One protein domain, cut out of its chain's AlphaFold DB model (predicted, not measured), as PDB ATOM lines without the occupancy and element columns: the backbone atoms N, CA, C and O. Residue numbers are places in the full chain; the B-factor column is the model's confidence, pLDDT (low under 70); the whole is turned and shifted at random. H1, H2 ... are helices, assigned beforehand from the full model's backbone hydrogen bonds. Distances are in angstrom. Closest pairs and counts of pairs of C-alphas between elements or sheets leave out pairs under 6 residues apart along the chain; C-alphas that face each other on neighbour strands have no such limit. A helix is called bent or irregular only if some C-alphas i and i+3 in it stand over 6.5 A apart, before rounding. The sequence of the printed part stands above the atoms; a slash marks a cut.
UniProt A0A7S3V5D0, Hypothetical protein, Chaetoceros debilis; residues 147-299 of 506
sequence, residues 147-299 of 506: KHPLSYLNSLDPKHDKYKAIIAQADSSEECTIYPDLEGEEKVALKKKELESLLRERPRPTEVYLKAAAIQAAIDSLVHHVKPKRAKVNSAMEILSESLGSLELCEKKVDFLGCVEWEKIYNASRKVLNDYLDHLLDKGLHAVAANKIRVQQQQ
ATOM      1  N   LYS A 147     310.210 292.718 190.358       53.59
ATOM      2  CA  LYS A 147     311.133 292.350 189.253       53.59
ATOM      3  C   LYS A 147     312.535 292.955 189.316       53.59
ATOM      4  O   LYS A 147     313.479 292.246 188.995       53.59
ATOM      5  N   HIS A 148     312.687 294.208 189.742       50.59
ATOM      6  CA  HIS A 148     314.004 294.835 189.900       50.59
ATOM      7  C   HIS A 148     314.035 295.588 191.236       50.59
ATOM      8  O   HIS A 148     313.218 296.492 191.428       50.59
ATOM      9  N   PRO A 149     314.914 295.220 192.187       56.62
ATOM     10  CA  PRO A 149     314.972 295.891 193.479       56.62
ATOM     11  C   PRO A 149     315.464 297.333 193.308       56.62
ATOM     12  O   PRO A 149     316.298 297.616 192.450       56.62
ATOM     13  N   LEU A 150     314.985 298.254 194.151       50.19
ATOM     14  CA  LEU A 150     315.370 299.673 194.079       50.19
ATOM     15  C   LEU A 150     316.884 299.905 194.235       50.19
ATOM     16  O   LEU A 150     317.395 300.892 193.717       50.19
ATOM     17  N   SER A 151     317.609 298.988 194.883       53.50
ATOM     18  CA  SER A 151     319.075 298.999 194.933       53.50
ATOM     19  C   SER A 151     319.712 298.931 193.543       53.50
ATOM     20  O   SER A 151     320.644 299.683 193.283       53.50
ATOM     21  N   TYR A 152     319.168 298.113 192.633       58.03
ATOM     22  CA  TYR A 152     319.649 298.004 191.253       58.03
ATOM     23  C   TYR A 152     319.465 299.320 190.488       58.03
ATOM     24  O   TYR A 152     320.357 299.735 189.760       58.03
ATOM     25  N   LEU A 153     318.353 300.031 190.709       54.12
ATOM     26  CA  LEU A 153     318.121 301.342 190.090       54.12
ATOM     27  C   LEU A 153     318.992 302.451 190.699       54.12
ATOM     28  O   LEU A 153     319.383 303.365 189.985       54.12
ATOM     29  N   ASN A 154     319.336 302.361 191.986       51.34
ATOM     30  CA  ASN A 154     320.236 303.316 192.637       51.34
ATOM     31  C   ASN A 154     321.723 303.086 192.291       51.34
ATOM     32  O   ASN A 154     322.519 304.003 192.465       51.34
ATOM     33  N   SER A 155     322.108 301.905 191.787       59.03
ATOM     34  CA  SER A 155     323.448 301.658 191.218       59.03
ATOM     35  C   SER A 155     323.609 302.131 189.765       59.03
ATOM     36  O   SER A 155     324.716 302.109 189.228       59.03
ATOM     37  N   LEU A 156     322.527 302.572 189.118       71.12
ATOM     38  CA  LEU A 156     322.549 303.152 187.775       71.12
ATOM     39  C   LEU A 156     322.760 304.674 187.867       71.12
ATOM     40  O   LEU A 156     321.876 305.464 187.546       71.12
ATOM     41  N   ASP A 157     323.950 305.083 188.312       83.19
ATOM     42  CA  ASP A 157     324.440 306.453 188.114       83.19
ATOM     43  C   ASP A 157     325.124 306.538 186.736       83.19
ATOM     44  O   ASP A 157     326.150 305.877 186.553       83.19
ATOM     45  N   PRO A 158     324.631 307.334 185.766       84.19
ATOM     46  CA  PRO A 158     325.283 307.498 184.461       84.19
ATOM     47  C   PRO A 158     326.731 308.024 184.548       84.19
ATOM     48  O   PRO A 158     327.484 307.913 183.582       84.19
ATOM     49  N   LYS A 159     327.160 308.549 185.705       87.75
ATOM     50  CA  LYS A 159     328.528 309.031 185.971       87.75
ATOM     51  C   LYS A 159     329.455 307.952 186.538       87.75
ATOM     52  O   LYS A 159     330.629 308.241 186.778       87.75
ATOM     53  N   HIS A 160     328.978 306.719 186.710       90.75
ATOM     54  CA  HIS A 160     329.796 305.566 187.087       90.75
ATOM     55  C   HIS A 160     330.858 305.262 186.010       90.75
ATOM     56  O   HIS A 160     330.573 305.284 184.811       90.75
ATOM     57  N   ASP A 161     332.091 304.936 186.413       90.19
ATOM     58  CA  ASP A 161     333.246 304.922 185.496       90.19
ATOM     59  C   ASP A 161     333.145 303.900 184.355       90.19
ATOM     60  O   ASP A 161     333.628 304.165 183.258       90.19
ATOM     61  N   LYS A 162     332.417 302.790 184.552       90.00
ATOM     62  CA  LYS A 162     332.079 301.838 183.471       90.00
ATOM     63  C   LYS A 162     331.392 302.505 182.265       90.00
ATOM     64  O   LYS A 162     331.636 302.115 181.127       90.00
ATOM     65  N   TYR A 163     330.579 303.539 182.499       92.00
ATOM     66  CA  TYR A 163     329.910 304.297 181.442       92.00
ATOM     67  C   TYR A 163     330.834 305.339 180.802       92.00
ATOM     68  O   TYR A 163     330.826 305.497 179.583       92.00
ATOM     69  N   LYS A 164     331.702 305.990 181.592       92.62
ATOM     70  CA  LYS A 164     332.761 306.867 181.055       92.62
ATOM     71  C   LYS A 164     333.703 306.090 180.136       92.62
ATOM     72  O   LYS A 164     334.045 306.579 179.064       92.62
ATOM     73  N   ALA A 165     334.065 304.866 180.524       89.62
ATOM     74  CA  ALA A 165     334.919 303.981 179.743       89.62
ATOM     75  C   ALA A 165     334.309 303.642 178.375       89.62
ATOM     76  O   ALA A 165     335.012 303.748 177.373       89.62
ATOM     77  N   ILE A 166     333.015 303.293 178.291       88.81
ATOM     78  CA  ILE A 166     332.399 302.987 176.988       88.81
ATOM     79  C   ILE A 166     332.172 304.229 176.116       88.81
ATOM     80  O   ILE A 166     332.246 304.117 174.897       88.81
ATOM     81  N   ILE A 167     331.954 305.407 176.715       91.69
ATOM     82  CA  ILE A 167     331.911 306.680 175.978       91.69
ATOM     83  C   ILE A 167     333.297 306.987 175.398       91.69
ATOM     84  O   ILE A 167     333.420 307.125 174.188       91.69
ATOM     85  N   ALA A 168     334.357 306.963 176.212       91.62
ATOM     86  CA  ALA A 168     335.728 307.171 175.737       91.62
ATOM     87  C   ALA A 168     336.150 306.146 174.664       91.62
ATOM     88  O   ALA A 168     336.822 306.507 173.703       91.62
ATOM     89  N   GLN A 169     335.708 304.890 174.785       88.06
ATOM     90  CA  GLN A 169     335.931 303.826 173.797       88.06
ATOM     91  C   GLN A 169     335.118 304.013 172.500       88.06
ATOM     92  O   GLN A 169     335.497 303.492 171.454       88.06
ATOM     93  N   ALA A 170     333.987 304.717 172.555       88.12
ATOM     94  CA  ALA A 170     333.204 305.080 171.378       88.12
ATOM     95  C   ALA A 170     333.726 306.366 170.714       88.12
ATOM     96  O   ALA A 170     333.614 306.500 169.496       88.12
ATOM     97  N   ASP A 171     334.300 307.289 171.486       89.81
ATOM     98  CA  ASP A 171     334.830 308.566 171.003       89.81
ATOM     99  C   ASP A 171     336.284 308.464 170.506       89.81
ATOM    100  O   ASP A 171     336.694 309.263 169.663       89.81
ATOM    101  N   SER A 172     337.057 307.462 170.950       87.88
ATOM    102  CA  SER A 172     338.384 307.165 170.400       87.88
ATOM    103  C   SER A 172     338.292 306.855 168.902       87.88
ATOM    104  O   SER A 172     337.662 305.876 168.500       87.88
ATOM    105  N   SER A 173     338.921 307.697 168.079       63.41
ATOM    106  CA  SER A 173     338.954 307.575 166.615       63.41
ATOM    107  C   SER A 173     340.004 306.589 166.094       63.41
ATOM    108  O   SER A 173     340.013 306.294 164.900       63.41
ATOM    109  N   GLU A 174     340.868 306.072 166.968       69.31
ATOM    110  CA  GLU A 174     341.676 304.889 166.682       69.31
ATOM    111  C   GLU A 174     340.740 303.724 166.330       69.31
ATOM    112  O   GLU A 174     339.750 303.494 167.031       69.31
ATOM    113  N   GLU A 175     341.026 303.002 165.239       58.88
ATOM    114  CA  GLU A 175     340.210 301.860 164.809       58.88
ATOM    115  C   GLU A 175     339.940 300.925 165.989       58.88
ATOM    116  O   GLU A 175     340.854 300.609 166.749       58.88
ATOM    117  N   CYS A 176     338.689 300.481 166.148       54.16
ATOM    118  CA  CYS A 176     338.208 299.810 167.356       54.16
ATOM    119  C   CYS A 176     338.906 298.451 167.617       54.16
ATOM    120  O   CYS A 176     338.320 297.386 167.449       54.16
ATOM    121  N   THR A 177     340.146 298.462 168.125       58.34
ATOM    122  CA  THR A 177     340.980 297.278 168.452       58.34
ATOM    123  C   THR A 177     340.323 296.313 169.450       58.34
ATOM    124  O   THR A 177     340.761 295.170 169.617       58.34
ATOM    125  N   ILE A 178     339.231 296.773 170.066       60.19
ATOM    126  CA  ILE A 178     338.195 296.032 170.783       60.19
ATOM    127  C   ILE A 178     337.655 294.831 170.004       60.19
ATOM    128  O   ILE A 178     337.283 293.859 170.659       60.19
ATOM    129  N   TYR A 179     337.648 294.863 168.663       68.31
ATOM    130  CA  TYR A 179     337.249 293.733 167.822       68.31
ATOM    131  C   TYR A 179     337.847 292.426 168.362       68.31
ATOM    132  O   TYR A 179     339.081 292.289 168.353       68.31
ATOM    133  N   PRO A 180     337.020 291.465 168.823       64.62
ATOM    134  CA  PRO A 180     337.441 290.097 169.068       64.62
ATOM    135  C   PRO A 180     338.329 289.630 167.929       64.62
ATOM    136  O   PRO A 180     338.040 289.869 166.750       64.62
ATOM    137  N   ASP A 181     339.453 289.009 168.273       75.88
ATOM    138  CA  ASP A 181     340.242 288.354 167.251       75.88
ATOM    139  C   ASP A 181     339.461 287.118 166.805       75.88
ATOM    140  O   ASP A 181     339.599 286.049 167.385       75.88
ATOM    141  N   LEU A 182     338.586 287.298 165.815       77.69
ATOM    142  CA  LEU A 182     337.761 286.233 165.251       77.69
ATOM    143  C   LEU A 182     338.617 285.157 164.578       77.69
ATOM    144  O   LEU A 182     338.217 283.999 164.554       77.69
ATOM    145  N   GLU A 183     339.817 285.506 164.099       81.94
ATOM    146  CA  GLU A 183     340.761 284.472 163.686       81.94
ATOM    147  C   GLU A 183     341.320 283.747 164.905       81.94
ATOM    148  O   GLU A 183     341.505 282.544 164.851       81.94
ATOM    149  N   GLY A 184     341.588 284.451 166.004       86.44
ATOM    150  CA  GLY A 184     341.925 283.869 167.303       86.44
ATOM    151  C   GLY A 184     340.838 282.922 167.821       86.44
ATOM    152  O   GLY A 184     341.157 281.813 168.235       86.44
ATOM    153  N   GLU A 185     339.559 283.299 167.737       85.88
ATOM    154  CA  GLU A 185     338.427 282.439 168.105       85.88
ATOM    155  C   GLU A 185     338.320 281.209 167.185       85.88
ATOM    156  O   GLU A 185     338.173 280.088 167.677       85.88
ATOM    157  N   GLU A 186     338.479 281.379 165.866       88.81
ATOM    158  CA  GLU A 186     338.504 280.268 164.905       88.81
ATOM    159  C   GLU A 186     339.727 279.356 165.115       88.81
ATOM    160  O   GLU A 186     339.589 278.134 165.133       88.81
ATOM    161  N   LYS A 187     340.915 279.924 165.373       91.44
ATOM    162  CA  LYS A 187     342.149 279.195 165.719       91.44
ATOM    163  C   LYS A 187     341.979 278.424 167.035       91.44
ATOM    164  O   LYS A 187     342.408 277.276 167.102       91.44
ATOM    165  N   VAL A 188     341.302 278.987 168.044       92.12
ATOM    166  CA  VAL A 188     340.932 278.283 169.290       92.12
ATOM    167  C   VAL A 188     339.969 277.133 169.009       92.12
ATOM    168  O   VAL A 188     340.186 276.033 169.513       92.12
ATOM    169  N   ALA A 189     338.921 277.347 168.210       91.88
ATOM    170  CA  ALA A 189     337.962 276.298 167.862       91.88
ATOM    171  C   ALA A 189     338.622 275.158 167.065       91.88
ATOM    172  O   ALA A 189     338.399 273.981 167.354       91.88
ATOM    173  N   LEU A 190     339.490 275.499 166.110       94.50
ATOM    174  CA  LEU A 190     340.240 274.545 165.297       94.50
ATOM    175  C   LEU A 190     341.264 273.770 166.139       94.50
ATOM    176  O   LEU A 190     341.297 272.545 166.050       94.50
ATOM    177  N   LYS A 191     342.025 274.438 167.019       95.19
ATOM    178  CA  LYS A 191     342.971 273.772 167.932       95.19
ATOM    179  C   LYS A 191     342.275 272.902 168.978       95.19
ATOM    180  O   LYS A 191     342.774 271.823 169.280       95.19
ATOM    181  N   LYS A 192     341.097 273.295 169.478       95.56
ATOM    182  CA  LYS A 192     340.260 272.424 170.324       95.56
ATOM    183  C   LYS A 192     339.812 271.171 169.575       95.56
ATOM    184  O   LYS A 192     339.930 270.078 170.112       95.56
ATOM    185  N   LYS A 193     339.384 271.306 168.316       96.06
ATOM    186  CA  LYS A 193     339.025 270.157 167.471       96.06
ATOM    187  C   LYS A 193     340.225 269.247 167.167       96.06
ATOM    188  O   LYS A 193     340.064 268.032 167.131       96.06
ATOM    189  N   GLU A 194     341.414 269.817 166.986       95.94
ATOM    190  CA  GLU A 194     342.682 269.091 166.819       95.94
ATOM    191  C   GLU A 194     343.036 268.284 168.086       95.94
ATOM    192  O   GLU A 194     343.283 267.078 168.007       95.94
ATOM    193  N   LEU A 195     342.944 268.913 169.264       95.94
ATOM    194  CA  LEU A 195     343.096 268.258 170.567       95.94
ATOM    195  C   LEU A 195     342.072 267.125 170.757       95.94
ATOM    196  O   LEU A 195     342.444 266.006 171.099       95.94
ATOM    197  N   GLU A 196     340.794 267.380 170.469       95.00
ATOM    198  CA  GLU A 196     339.731 266.371 170.510       95.00
ATOM    199  C   GLU A 196     339.931 265.217 169.518       95.00
ATOM    200  O   GLU A 196     339.412 264.130 169.771       95.00
ATOM    201  N   SER A 197     340.625 265.420 168.391       94.69
ATOM    202  CA  SER A 197     340.967 264.318 167.480       94.69
ATOM    203  C   SER A 197     342.105 263.456 168.030       94.69
ATOM    204  O   SER A 197     341.956 262.239 168.098       94.69
ATOM    205  N   LEU A 198     343.178 264.072 168.538       93.56
ATOM    206  CA  LEU A 198     344.312 263.358 169.138       93.56
ATOM    207  C   LEU A 198     343.927 262.579 170.406       93.56
ATOM    208  O   LEU A 198     344.497 261.526 170.670       93.56
ATOM    209  N   LEU A 199     342.941 263.068 171.166       91.38
ATOM    210  CA  LEU A 199     342.377 262.370 172.329       91.38
ATOM    211  C   LEU A 199     341.354 261.271 171.962       91.38
ATOM    212  O   LEU A 199     340.941 260.518 172.842       91.38
ATOM    213  N   ARG A 200     340.922 261.179 170.694       92.56
ATOM    214  CA  ARG A 200     340.009 260.129 170.191       92.56
ATOM    215  C   ARG A 200     340.718 259.007 169.443       92.56
ATOM    216  O   ARG A 200     340.207 257.888 169.410       92.56
ATOM    217  N   GLU A 201     341.865 259.288 168.834       88.44
ATOM    218  CA  GLU A 201     342.761 258.240 168.349       88.44
ATOM    219  C   GLU A 201     343.203 257.331 169.518       88.44
ATOM    220  O   GLU A 201     343.203 257.738 170.681       88.44
ATOM    221  N   ARG A 202     343.656 256.102 169.221       76.56
ATOM    222  CA  ARG A 202     344.289 255.205 170.213       76.56
ATOM    223  C   ARG A 202     345.786 254.925 169.933       76.56
ATOM    224  O   ARG A 202     346.127 253.769 169.676       76.56
ATOM    225  N   PRO A 203     346.707 255.913 169.959       65.75
ATOM    226  CA  PRO A 203     348.142 255.657 169.824       65.75
ATOM    227  C   PRO A 203     348.808 255.320 171.172       65.75
ATOM    228  O   PRO A 203     348.170 255.241 172.221       65.75
ATOM    229  N   ARG A 204     350.134 255.126 171.143       68.75
ATOM    230  CA  ARG A 204     350.965 254.885 172.337       68.75
ATOM    231  C   ARG A 204     350.920 256.102 173.283       68.75
ATOM    232  O   ARG A 204     351.043 257.220 172.785       68.75
ATOM    233  N   PRO A 205     350.829 255.933 174.620       80.12
ATOM    234  CA  PRO A 205     350.471 257.034 175.525       80.12
ATOM    235  C   PRO A 205     351.372 258.277 175.443       80.12
ATOM    236  O   PRO A 205     350.884 259.402 175.339       80.12
ATOM    237  N   THR A 206     352.693 258.090 175.490       86.25
ATOM    238  CA  THR A 206     353.643 259.164 175.824       86.25
ATOM    239  C   THR A 206     353.706 260.281 174.779       86.25
ATOM    240  O   THR A 206     353.678 261.456 175.133       86.25
ATOM    241  N   GLU A 207     353.744 259.942 173.488       86.50
ATOM    242  CA  GLU A 207     353.778 260.949 172.416       86.50
ATOM    243  C   GLU A 207     352.476 261.748 172.307       86.50
ATOM    244  O   GLU A 207     352.496 262.924 171.941       86.50
ATOM    245  N   VAL A 208     351.343 261.107 172.603       90.06
ATOM    246  CA  VAL A 208     350.013 261.711 172.484       90.06
ATOM    247  C   VAL A 208     349.823 262.755 173.570       90.06
ATOM    248  O   VAL A 208     349.411 263.868 173.262       90.06
ATOM    249  N   TYR A 209     350.216 262.450 174.812       90.69
ATOM    250  CA  TYR A 209     350.185 263.429 175.899       90.69
ATOM    251  C   TYR A 209     351.095 264.635 175.632       90.69
ATOM    252  O   TYR A 209     350.684 265.762 175.894       90.69
ATOM    253  N   LEU A 210     352.284 264.440 175.046       93.44
ATOM    254  CA  LEU A 210     353.172 265.550 174.673       93.44
ATOM    255  C   LEU A 210     352.566 266.442 173.572       93.44
ATOM    256  O   LEU A 210     352.581 267.667 173.695       93.44
ATOM    257  N   LYS A 211     351.975 265.844 172.527       94.00
ATOM    258  CA  LYS A 211     351.272 266.577 171.452       94.00
ATOM    259  C   LYS A 211     350.032 267.311 171.987       94.00
ATOM    260  O   LYS A 211     349.838 268.486 171.683       94.00
ATOM    261  N   ALA A 212     349.239 266.654 172.834       94.12
ATOM    262  CA  ALA A 212     348.063 267.230 173.480       94.12
ATOM    263  C   ALA A 212     348.423 268.416 174.393       94.12
ATOM    264  O   ALA A 212     347.786 269.463 174.303       94.12
ATOM    265  N   ALA A 213     349.477 268.299 175.208       95.75
ATOM    266  CA  ALA A 213     349.954 269.381 176.071       95.75
ATOM    267  C   ALA A 213     350.429 270.606 175.266       95.75
ATOM    268  O   ALA A 213     350.082 271.737 175.607       95.75
ATOM    269  N   ALA A 214     351.157 270.395 174.163       96.31
ATOM    270  CA  ALA A 214     351.590 271.480 173.281       96.31
ATOM    271  C   ALA A 214     350.406 272.212 172.616       96.31
ATOM    272  O   ALA A 214     350.411 273.440 172.508       96.31
ATOM    273  N   ILE A 215     349.366 271.479 172.207       95.88
ATOM    274  CA  ILE A 215     348.147 272.069 171.632       95.88
ATOM    275  C   ILE A 215     347.319 272.785 172.705       95.88
ATOM    276  O   ILE A 215     346.811 273.872 172.436       95.88
ATOM    277  N   GLN A 216     347.228 272.240 173.920       97.12
ATOM    278  CA  GLN A 216     346.556 272.896 175.042       97.12
ATOM    279  C   GLN A 216     347.233 274.230 175.397       97.12
ATOM    280  O   GLN A 216     346.554 275.250 175.457       97.12
ATOM    281  N   ALA A 217     348.567 274.272 175.487       96.38
ATOM    282  CA  ALA A 217     349.307 275.520 175.697       96.38
ATOM    283  C   ALA A 217     349.051 276.563 174.584       96.38
ATOM    284  O   ALA A 217     348.920 277.757 174.864       96.38
ATOM    285  N   ALA A 218     348.918 276.124 173.326       94.88
ATOM    286  CA  ALA A 218     348.543 277.002 172.216       94.88
ATOM    287  C   ALA A 218     347.088 277.508 172.319       94.88
ATOM    288  O   ALA A 218     346.825 278.674 172.021       94.88
ATOM    289  N   ILE A 219     346.147 276.669 172.771       94.69
ATOM    290  CA  ILE A 219     344.761 277.074 173.063       94.69
ATOM    291  C   ILE A 219     344.746 278.133 174.168       94.69
ATOM    292  O   ILE A 219     344.100 279.164 173.998       94.69
ATOM    293  N   ASP A 220     345.464 277.912 175.269       94.12
ATOM    294  CA  ASP A 220     345.461 278.813 176.424       94.12
ATOM    295  C   ASP A 220     346.093 280.175 176.100       94.12
ATOM    296  O   ASP A 220     345.544 281.212 176.478       94.12
ATOM    297  N   SER A 221     347.172 280.194 175.308       92.88
ATOM    298  CA  SER A 221     347.753 281.426 174.756       92.88
ATOM    299  C   SER A 221     346.747 282.201 173.891       92.88
ATOM    300  O   SER A 221     346.503 283.385 174.136       92.88
ATOM    301  N   LEU A 222     346.091 281.545 172.927       90.06
ATOM    302  CA  LEU A 222     345.095 282.203 172.072       90.06
ATOM    303  C   LEU A 222     343.878 282.697 172.878       90.06
ATOM    304  O   LEU A 222     343.408 283.817 172.671       90.06
ATOM    305  N   VAL A 223     343.394 281.905 173.842       90.44
ATOM    306  CA  VAL A 223     342.309 282.294 174.758       90.44
ATOM    307  C   VAL A 223     342.703 283.514 175.596       90.44
ATOM    308  O   VAL A 223     341.857 284.382 175.815       90.44
ATOM    309  N   HIS A 224     343.966 283.636 176.016       90.06
ATOM    310  CA  HIS A 224     344.458 284.806 176.746       90.06
ATOM    311  C   HIS A 224     344.373 286.100 175.912       90.06
ATOM    312  O   HIS A 224     343.994 287.140 176.445       90.06
ATOM    313  N   HIS A 225     344.630 286.041 174.600       83.69
ATOM    314  CA  HIS A 225     344.479 287.196 173.700       83.69
ATOM    315  C   HIS A 225     343.015 287.497 173.323       83.69
ATOM    316  O   HIS A 225     342.631 288.661 173.180       83.69
ATOM    317  N   VAL A 226     342.176 286.465 173.191       85.81
ATOM    318  CA  VAL A 226     340.748 286.589 172.840       85.81
ATOM    319  C   VAL A 226     339.903 287.128 174.003       85.81
ATOM    320  O   VAL A 226     339.074 288.026 173.819       85.81
ATOM    321  N   LYS A 227     340.096 286.591 175.216       87.56
ATOM    322  CA  LYS A 227     339.211 286.810 176.373       87.56
ATOM    323  C   LYS A 227     339.025 288.293 176.755       87.56
ATOM    324  O   LYS A 227     337.874 288.666 176.988       87.56
ATOM    325  N   PRO A 228     340.056 289.166 176.768       87.00
ATOM    326  CA  PRO A 228     339.882 290.591 177.063       87.00
ATOM    327  C   PRO A 228     339.020 291.322 176.027       87.00
ATOM    328  O   PRO A 228     338.199 292.163 176.385       87.00
ATOM    329  N   LYS A 229     339.161 290.978 174.740       84.00
ATOM    330  CA  LYS A 229     338.380 291.582 173.650       84.00
ATOM    331  C   LYS A 229     336.908 291.174 173.731       84.00
ATOM    332  O   LYS A 229     336.025 292.030 173.708       84.00
ATOM    333  N   ARG A 230     336.638 289.882 173.952       83.56
ATOM    334  CA  ARG A 230     335.273 289.377 174.178       83.56
ATOM    335  C   ARG A 230     334.629 289.983 175.431       83.56
ATOM    336  O   ARG A 230     333.447 290.310 175.405       83.56
ATOM    337  N   ALA A 231     335.401 290.205 176.499       87.25
ATOM    338  CA  ALA A 231     334.913 290.871 177.707       87.25
ATOM    339  C   ALA A 231     334.457 292.321 177.447       87.25
ATOM    340  O   ALA A 231     333.412 292.718 177.961       87.25
ATOM    341  N   LYS A 232     335.164 293.086 176.600       85.81
ATOM    342  CA  LYS A 232     334.724 294.433 176.183       85.81
ATOM    343  C   LYS A 232     333.389 294.402 175.427       85.81
ATOM    344  O   LYS A 232     332.516 295.215 175.713       85.81
ATOM    345  N   VAL A 233     333.202 293.449 174.506       85.38
ATOM    346  CA  VAL A 233     331.933 293.286 173.765       85.38
ATOM    347  C   VAL A 233     330.785 292.873 174.695       85.38
ATOM    348  O   VAL A 233     329.693 293.431 174.599       85.38
ATOM    349  N   ASN A 234     331.027 291.955 175.636       86.94
ATOM    350  CA  ASN A 234     330.030 291.571 176.640       86.94
ATOM    351  C   ASN A 234     329.635 292.764 177.528       86.94
ATOM    352  O   ASN A 234     328.448 293.027 177.701       86.94
ATOM    353  N   SER A 235     330.612 293.540 178.012       88.62
ATOM    354  CA  SER A 235     330.352 294.749 178.802       88.62
ATOM    355  C   SER A 235     329.555 295.799 178.011       88.62
ATOM    356  O   SER A 235     328.643 296.418 178.556       88.62
ATOM    357  N   ALA A 236     329.807 295.943 176.705       86.06
ATOM    358  CA  ALA A 236     329.007 296.803 175.833       86.06
ATOM    359  C   ALA A 236     327.555 296.317 175.670       86.06
ATOM    360  O   ALA A 236     326.637 297.137 175.657       86.06
ATOM    361  N   MET A 237     327.323 295.001 175.594       86.94
ATOM    362  CA  MET A 237     325.971 294.420 175.594       86.94
ATOM    363  C   MET A 237     325.240 294.644 176.928       86.94
ATOM    364  O   MET A 237     324.055 294.981 176.927       86.94
ATOM    365  N   GLU A 238     325.938 294.494 178.055       89.81
ATOM    366  CA  GLU A 238     325.396 294.734 179.398       89.81
ATOM    367  C   GLU A 238     325.001 296.207 179.567       89.81
ATOM    368  O   GLU A 238     323.834 296.495 179.840       89.81
ATOM    369  N   ILE A 239     325.913 297.140 179.273       89.31
ATOM    370  CA  ILE A 239     325.656 298.584 179.356       89.31
ATOM    371  C   ILE A 239     324.555 299.028 178.374       89.31
ATOM    372  O   ILE A 239     323.737 299.888 178.717       89.31
ATOM    373  N   LEU A 240     324.451 298.433 177.177       85.62
ATOM    374  CA  LEU A 240     323.331 298.702 176.263       85.62
ATOM    375  C   LEU A 240     321.980 298.290 176.881       85.62
ATOM    376  O   LEU A 240     320.983 298.987 176.693       85.62
ATOM    377  N   SER A 241     321.936 297.185 177.632       84.44
ATOM    378  CA  SER A 241     320.715 296.724 178.306       84.44
ATOM    379  C   SER A 241     320.347 297.587 179.524       84.44
ATOM    380  O   SER A 241     319.179 297.940 179.694       84.44
ATOM    381  N   GLU A 242     321.342 298.012 180.310       87.50
ATOM    382  CA  GLU A 242     321.171 298.927 181.448       87.50
ATOM    383  C   GLU A 242     320.708 300.320 180.999       87.50
ATOM    384  O   GLU A 242     319.772 300.886 181.569       87.50
ATOM    385  N   SER A 243     321.327 300.866 179.947       83.38
ATOM    386  CA  SER A 243     320.975 302.186 179.406       83.38
ATOM    387  C   SER A 243     319.601 302.199 178.739       83.38
ATOM    388  O   SER A 243     318.853 303.155 178.931       83.38
ATOM    389  N   LEU A 244     319.208 301.126 178.041       82.25
ATOM    390  CA  LEU A 244     317.851 300.988 177.504       82.25
ATOM    391  C   LEU A 244     316.801 300.955 178.629       82.25
ATOM    392  O   LEU A 244     315.830 301.711 178.581       82.25
ATOM    393  N   GLY A 245     317.024 300.139 179.668       79.50
ATOM    394  CA  GLY A 245     316.136 300.081 180.833       79.50
ATOM    395  C   GLY A 245     316.063 301.405 181.604       79.50
ATOM    396  O   GLY A 245     315.006 301.764 182.118       79.50
ATOM    397  N   SER A 246     317.159 302.167 181.637       82.69
ATOM    398  CA  SER A 246     317.203 303.495 182.259       82.69
ATOM    399  C   SER A 246     316.432 304.540 181.450       82.69
ATOM    400  O   SER A 246     315.623 305.268 182.025       82.69
ATOM    401  N   LEU A 247     316.593 304.569 180.121       80.00
ATOM    402  CA  LEU A 247     315.824 305.445 179.227       80.00
ATOM    403  C   LEU A 247     314.314 305.204 179.366       80.00
ATOM    404  O   LEU A 247     313.560 306.153 179.588       80.00
ATOM    405  N   GLU A 248     313.885 303.938 179.359       79.75
ATOM    406  CA  GLU A 248     312.485 303.560 179.589       79.75
ATOM    407  C   GLU A 248     311.930 304.026 180.948       79.75
ATOM    408  O   GLU A 248     310.710 304.119 181.109       79.75
ATOM    409  N   LEU A 249     312.780 304.288 181.943       77.62
ATOM    410  CA  LEU A 249     312.377 304.790 183.258       77.62
ATOM    411  C   LEU A 249     312.419 306.317 183.339       77.62
ATOM    412  O   LEU A 249     311.551 306.896 183.992       77.62
ATOM    413  N   CYS A 250     313.368 306.973 182.669       78.12
ATOM    414  CA  CYS A 250     313.440 308.432 182.593       78.12
ATOM    415  C   CYS A 250     312.268 309.016 181.783       78.12
ATOM    416  O   CYS A 250     311.629 309.958 182.256       78.12
ATOM    417  N   GLU A 251     311.890 308.395 180.654       74.81
ATOM    418  CA  GLU A 251     310.679 308.758 179.886       74.81
ATOM    419  C   GLU A 251     309.408 308.750 180.756       74.81
ATOM    420  O   GLU A 251     308.529 309.591 180.589       74.81
ATOM    421  N   LYS A 252     309.325 307.827 181.724       77.19
ATOM    422  CA  LYS A 252     308.176 307.667 182.634       77.19
ATOM    423  C   LYS A 252     308.231 308.572 183.878       77.19
ATOM    424  O   LYS A 252     307.267 308.587 184.640       77.19
ATOM    425  N   LYS A 253     309.339 309.287 184.118       65.56
ATOM    426  CA  LYS A 253     309.585 310.075 185.347       65.56
ATOM    427  C   LYS A 253     309.751 311.580 185.135       65.56
ATOM    428  O   LYS A 253     309.741 312.311 186.118       65.56
ATOM    429  N   VAL A 254     309.861 312.049 183.888       60.44
ATOM    430  CA  VAL A 254     310.033 313.480 183.543       60.44
ATOM    431  C   VAL A 254     311.398 314.063 183.992       60.44
ATOM    432  O   VAL A 254     311.645 315.261 183.888       60.44
ATOM    433  N   ASP A 255     312.349 313.213 184.404       67.88
ATOM    434  CA  ASP A 255     313.731 313.588 184.751       67.88
ATOM    435  C   ASP A 255     314.593 313.814 183.482       67.88
ATOM    436  O   ASP A 255     315.541 313.075 183.201       67.88
ATOM    437  N   PHE A 256     314.261 314.847 182.694       58.62
ATOM    438  CA  PHE A 256     314.860 315.135 181.375       58.62
ATOM    439  C   PHE A 256     316.397 315.199 181.349       58.62
ATOM    440  O   PHE A 256     317.004 314.813 180.351       58.62
ATOM    441  N   LEU A 257     317.038 315.664 182.426       62.88
ATOM    442  CA  LEU A 257     318.503 315.737 182.514       62.88
ATOM    443  C   LEU A 257     319.156 314.345 182.484       62.88
ATOM    444  O   LEU A 257     320.196 314.174 181.851       62.88
ATOM    445  N   GLY A 258     318.518 313.341 183.096       76.12
ATOM    446  CA  GLY A 258     318.990 311.957 183.055       76.12
ATOM    447  C   GLY A 258     318.889 311.350 181.654       76.12
ATOM    448  O   GLY A 258     319.786 310.615 181.246       76.12
ATOM    449  N   CYS A 259     317.849 311.699 180.885       81.50
ATOM    450  CA  CYS A 259     317.665 311.203 179.516       81.50
ATOM    451  C   CYS A 259     318.890 311.476 178.630       81.50
ATOM    452  O   CYS A 259     319.307 310.592 177.893       81.50
ATOM    453  N   VAL A 260     319.480 312.675 178.718       87.69
ATOM    454  CA  VAL A 260     320.593 313.092 177.845       87.69
ATOM    455  C   VAL A 260     321.891 312.348 178.170       87.69
ATOM    456  O   VAL A 260     322.636 311.983 177.261       87.69
ATOM    457  N   GLU A 261     322.174 312.091 179.451       88.62
ATOM    458  CA  GLU A 261     323.337 311.288 179.851       88.62
ATOM    459  C   GLU A 261     323.139 309.813 179.442       88.62
ATOM    460  O   GLU A 261     324.026 309.220 178.825       88.62
ATOM    461  N   TRP A 262     321.946 309.245 179.656       87.94
ATOM    462  CA  TRP A 262     321.628 307.874 179.239       87.94
ATOM    463  C   TRP A 262     321.578 307.669 177.721       87.94
ATOM    464  O   TRP A 262     322.006 306.620 177.239       87.94
ATOM    465  N   GLU A 263     321.121 308.657 176.950       89.25
ATOM    466  CA  GLU A 263     321.112 308.603 175.485       89.25
ATOM    467  C   GLU A 263     322.539 308.603 174.915       89.25
ATOM    468  O   GLU A 263     322.819 307.868 173.965       89.25
ATOM    469  N   LYS A 264     323.476 309.341 175.531       91.25
ATOM    470  CA  LYS A 264     324.906 309.259 175.187       91.25
ATOM    471  C   LYS A 264     325.473 307.865 175.461       91.25
ATOM    472  O   LYS A 264     326.090 307.289 174.569       91.25
ATOM    473  N   ILE A 265     325.215 307.295 176.641       89.12
ATOM    474  CA  ILE A 265     325.678 305.943 177.015       89.12
ATOM    475  C   ILE A 265     325.109 304.884 176.059       89.12
ATOM    476  O   ILE A 265     325.848 304.028 175.563       89.12
ATOM    477  N   TYR A 266     323.813 304.964 175.750       89.75
ATOM    478  CA  TYR A 266     323.139 304.072 174.806       89.75
ATOM    479  C   TYR A 266     323.746 304.171 173.400       89.75
ATOM    480  O   TYR A 266     324.064 303.148 172.790       89.75
ATOM    481  N   ASN A 267     323.958 305.388 172.887       89.00
ATOM    482  CA  ASN A 267     324.522 305.596 171.553       89.00
ATOM    483  C   ASN A 267     326.003 305.190 171.464       89.00
ATOM    484  O   ASN A 267     326.381 304.570 170.471       89.00
ATOM    485  N   ALA A 268     326.814 305.436 172.500       89.50
ATOM    486  CA  ALA A 268     328.195 304.953 172.589       89.50
ATOM    487  C   ALA A 268     328.262 303.415 172.558       89.50
ATOM    488  O   ALA A 268     328.950 302.829 171.722       89.50
ATOM    489  N   SER A 269     327.457 302.753 173.395       86.56
ATOM    490  CA  SER A 269     327.357 301.285 173.440       86.56
ATOM    491  C   SER A 269     326.889 300.708 172.100       86.56
ATOM    492  O   SER A 269     327.441 299.731 171.597       86.56
ATOM    493  N   ARG A 270     325.897 301.356 171.474       87.81
ATOM    494  CA  ARG A 270     325.379 300.994 170.149       87.81
ATOM    495  C   ARG A 270     326.410 301.217 169.039       87.81
ATOM    496  O   ARG A 270     326.389 300.450 168.081       87.81
ATOM    497  N   LYS A 271     327.293 302.219 169.138       88.25
ATOM    498  CA  LYS A 271     328.401 302.430 168.189       88.25
ATOM    499  C   LYS A 271     329.368 301.247 168.245       88.25
ATOM    500  O   LYS A 271     329.444 300.512 167.269       88.25
ATOM    501  N   VAL A 272     329.951 300.973 169.416       85.38
ATOM    502  CA  VAL A 272     330.874 299.842 169.653       85.38
ATOM    503  C   VAL A 272     330.304 298.507 169.141       85.38
ATOM    504  O   VAL A 272     331.023 297.702 168.548       85.38
ATOM    505  N   LEU A 273     329.003 298.268 169.337       85.88
ATOM    506  CA  LEU A 273     328.336 297.046 168.875       85.88
ATOM    507  C   LEU A 273     328.024 297.029 167.368       85.88
ATOM    508  O   LEU A 273     328.050 295.953 166.775       85.88
ATOM    509  N   ASN A 274     327.752 298.175 166.734       85.12
ATOM    510  CA  ASN A 274     327.653 298.247 165.271       85.12
ATOM    511  C   ASN A 274     329.021 298.003 164.630       85.12
ATOM    512  O   ASN A 274     329.109 297.183 163.723       85.12
ATOM    513  N   ASP A 275     330.069 298.655 165.135       84.94
ATOM    514  CA  ASP A 275     331.433 298.545 164.613       84.94
ATOM    515  C   ASP A 275     331.909 297.078 164.683       84.94
ATOM    516  O   ASP A 275     332.446 296.540 163.714       84.94
ATOM    517  N   TYR A 276     331.610 296.374 165.786       82.44
ATOM    518  CA  TYR A 276     331.844 294.929 165.901       82.44
ATOM    519  C   TYR A 276     331.029 294.090 164.898       82.44
ATOM    520  O   TYR A 276     331.559 293.148 164.309       82.44
ATOM    521  N   LEU A 277     329.749 294.414 164.676       80.12
ATOM    522  CA  LEU A 277     328.913 293.705 163.699       80.12
ATOM    523  C   LEU A 277     329.354 293.942 162.248       80.12
ATOM    524  O   LEU A 277     329.211 293.038 161.426       80.12
ATOM    525  N   ASP A 278     329.871 295.126 161.923       83.31
ATOM    526  CA  ASP A 278     330.418 295.427 160.601       83.31
ATOM    527  C   ASP A 278     331.753 294.684 160.382       83.31
ATOM    528  O   ASP A 278     331.876 293.970 159.387       83.31
ATOM    529  N   HIS A 279     332.666 294.662 161.365       81.31
ATOM    530  CA  HIS A 279     333.879 293.812 161.344       81.31
ATOM    531  C   HIS A 279     333.575 292.307 161.180       81.31
ATOM    532  O   HIS A 279     334.233 291.619 160.391       81.31
ATOM    533  N   LEU A 280     332.547 291.797 161.872       74.69
ATOM    534  CA  LEU A 280     332.026 290.432 161.707       74.69
ATOM    535  C   LEU A 280     331.561 290.157 160.269       74.69
ATOM    536  O   LEU A 280     331.824 289.085 159.716       74.69
ATOM    537  N   LEU A 281     330.845 291.108 159.665       77.81
ATOM    538  CA  LEU A 281     330.293 290.966 158.320       77.81
ATOM    539  C   LEU A 281     331.374 291.076 157.243       77.81
ATOM    540  O   LEU A 281     331.353 290.267 156.316       77.81
ATOM    541  N   ASP A 282     332.349 291.972 157.395       81.75
ATOM    542  CA  ASP A 282     333.492 292.085 156.484       81.75
ATOM    543  C   ASP A 282     334.341 290.809 156.504       81.75
ATOM    544  O   ASP A 282     334.625 290.236 155.447       81.75
ATOM    545  N   LYS A 283     334.660 290.261 157.687       77.12
ATOM    546  CA  LYS A 283     335.340 288.955 157.780       77.12
ATOM    547  C   LYS A 283     334.499 287.815 157.192       77.12
ATOM    548  O   LYS A 283     335.045 286.964 156.487       77.12
ATOM    549  N   GLY A 284     333.177 287.831 157.378       72.56
ATOM    550  CA  GLY A 284     332.258 286.898 156.714       72.56
ATOM    551  C   GLY A 284     332.289 286.999 155.181       72.56
ATOM    552  O   GLY A 284     332.332 285.979 154.488       72.56
ATOM    553  N   LEU A 285     332.323 288.217 154.636       62.28
ATOM    554  CA  LEU A 285     332.437 288.487 153.199       62.28
ATOM    555  C   LEU A 285     333.792 288.029 152.643       62.28
ATOM    556  O   LEU A 285     333.829 287.360 151.606       62.28
ATOM    557  N   HIS A 286     334.892 288.295 153.353       65.19
ATOM    558  CA  HIS A 286     336.224 287.805 152.992       65.19
ATOM    559  C   HIS A 286     336.305 286.269 153.005       65.19
ATOM    560  O   HIS A 286     336.837 285.685 152.059       65.19
ATOM    561  N   ALA A 287     335.720 285.596 154.001       65.44
ATOM    562  CA  ALA A 287     335.672 284.132 154.061       65.44
ATOM    563  C   ALA A 287     334.864 283.518 152.897       65.44
ATOM    564  O   ALA A 287     335.266 282.504 152.316       65.44
ATOM    565  N   VAL A 288     333.752 284.148 152.498       59.03
ATOM    566  CA  VAL A 288     332.972 283.743 151.313       59.03
ATOM    567  C   VAL A 288     333.758 283.985 150.017       59.03
ATOM    568  O   VAL A 288     333.781 283.114 149.144       59.03
ATOM    569  N   ALA A 289     334.454 285.119 149.894       54.72
ATOM    570  CA  ALA A 289     335.296 285.426 148.736       54.72
ATOM    571  C   ALA A 289     336.467 284.436 148.590       54.72
ATOM    572  O   ALA A 289     336.681 283.893 147.504       54.72
ATOM    573  N   ALA A 290     337.170 284.126 149.685       69.56
ATOM    574  CA  ALA A 290     338.259 283.151 149.708       69.56
ATOM    575  C   ALA A 290     337.779 281.742 149.309       69.56
ATOM    576  O   ALA A 290     338.405 281.085 148.472       69.56
ATOM    577  N   ASN A 291     336.626 281.297 149.824       66.62
ATOM    578  CA  ASN A 291     336.032 280.020 149.422       66.62
ATOM    579  C   ASN A 291     335.628 280.001 147.939       66.62
ATOM    580  O   ASN A 291     335.898 279.014 147.251       66.62
ATOM    581  N   LYS A 292     335.058 281.094 147.409       69.38
ATOM    582  CA  LYS A 292     334.731 281.224 145.978       69.38
ATOM    583  C   LYS A 292     335.978 281.099 145.094       69.38
ATOM    584  O   LYS A 292     335.945 280.373 144.102       69.38
ATOM    585  N   ILE A 293     337.087 281.735 145.485       75.12
ATOM    586  CA  ILE A 293     338.384 281.609 144.800       75.12
ATOM    587  C   ILE A 293     338.892 280.161 144.869       75.12
ATOM    588  O   ILE A 293     339.284 279.606 143.842       75.12
ATOM    589  N   ARG A 294     338.835 279.509 146.042       76.06
ATOM    590  CA  ARG A 294     339.293 278.118 146.212       76.06
ATOM    591  C   ARG A 294     338.504 277.134 145.340       76.06
ATOM    592  O   ARG A 294     339.113 276.290 144.688       76.06
ATOM    593  N   VAL A 295     337.178 277.278 145.267       76.75
ATOM    594  CA  VAL A 295     336.319 276.452 144.397       76.75
ATOM    595  C   VAL A 295     336.657 276.669 142.919       76.75
ATOM    596  O   VAL A 295     336.823 275.694 142.188       76.75
ATOM    597  N   GLN A 296     336.855 277.916 142.475       76.06
ATOM    598  CA  GLN A 296     337.274 278.203 141.095       76.06
ATOM    599  C   GLN A 296     338.666 277.632 140.766       76.06
ATOM    600  O   GLN A 296     338.880 277.129 139.663       76.06
ATOM    601  N   GLN A 297     339.609 277.656 141.713       79.94
ATOM    602  CA  GLN A 297     340.923 277.024 141.547       79.94
ATOM    603  C   GLN A 297     340.838 275.493 141.491       79.94
ATOM    604  O   GLN A 297     341.567 274.880 140.716       79.94
ATOM    605  N   GLN A 298     339.950 274.868 142.271       81.38
ATOM    606  CA  GLN A 298     339.710 273.422 142.206       81.38
ATOM    607  C   GLN A 298     339.060 273.018 140.875       81.38
ATOM    608  O   GLN A 298     339.531 272.085 140.232       81.38
ATOM    609  N   GLN A 299     338.061 273.771 140.402       77.25
ATOM    610  CA  GLN A 299     337.435 273.555 139.090       77.25
ATOM    611  C   GLN A 299     338.438 273.680 137.930       77.25
ATOM    612  O   GLN A 299     338.399 272.875 137.006       77.25
TER     613      GLN A 299
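What this domain is: This is residues 147 to 299 of the 506 residues of the protein "Hypothetical protein" of Chaetoceros debilis (UniProt A0A7S3V5D0). Two helical hairpins are joined end to end by the long bent helix H4: H3 folds back along its arm H4a, and H5 along its arm H4b. Short H2 packs across H5, and residues 284 to 299 of H5 stick out as a free arm. The printed part has 153 residues, of which 123 are in the five named helices, H1 to H5 in chain order, with no named strand, and its class is all helix. The whole is only just loose, close to extended, with a radius of gyration of the C-alphas of 22.1 A and spans of 71 by 41 by 30 A.

Where its parts are: H1, residues 150 to 154, begins at C-alpha 150 (315.370, 299.673, 194.079). H2 is residues 161 to 171, 15.0 A long, and H3 residues 182 to 198, 24.1 A. H4, residues 205 to 250, was assigned as one helix by its hydrogen bonds but is bent: C-alphas 225 and 228 are 6.6 A apart. Its arms are H4a, residues 205 to 225, 30.8 A, and H4b, residues 228 to 250, 32.4 A, at a steep tilt of 42 degrees. H5, residues 256 to 299, runs 63.5 A to C-alpha 299 (337.435, 273.555, 139.090).

How they stand to each other: H1 is near H4b. H2 touches residues 264 to 272 of H5, closest at the C-alphas of Ala 170 and Ala 268, 5.2 A. H3 and H4a form a hairpin at a shallow tilt of 15 degrees, closest at C-alphas Val 188 and Ile 219, 5.5 A. H4b and residues 256 to 273 of H5 form another at 41 degrees, a steep tilt, closest at C-alphas Ala 236 and Ser 269, 5.3 A. H4a and H5 are apart. Every O i to N i+4 pair is within hydrogen-bond range in H1, H2, H3, H4a and H4b, and 38 of 40 in H5.

The domain as a whole: The C-alphas farthest apart, Arg 204 and Val 254, are 72.3 A apart. The printed part has no cut and no long link. Its mean pLDDT is 81.3, with residues 147 to 155 and 285 to 292 among those under 70.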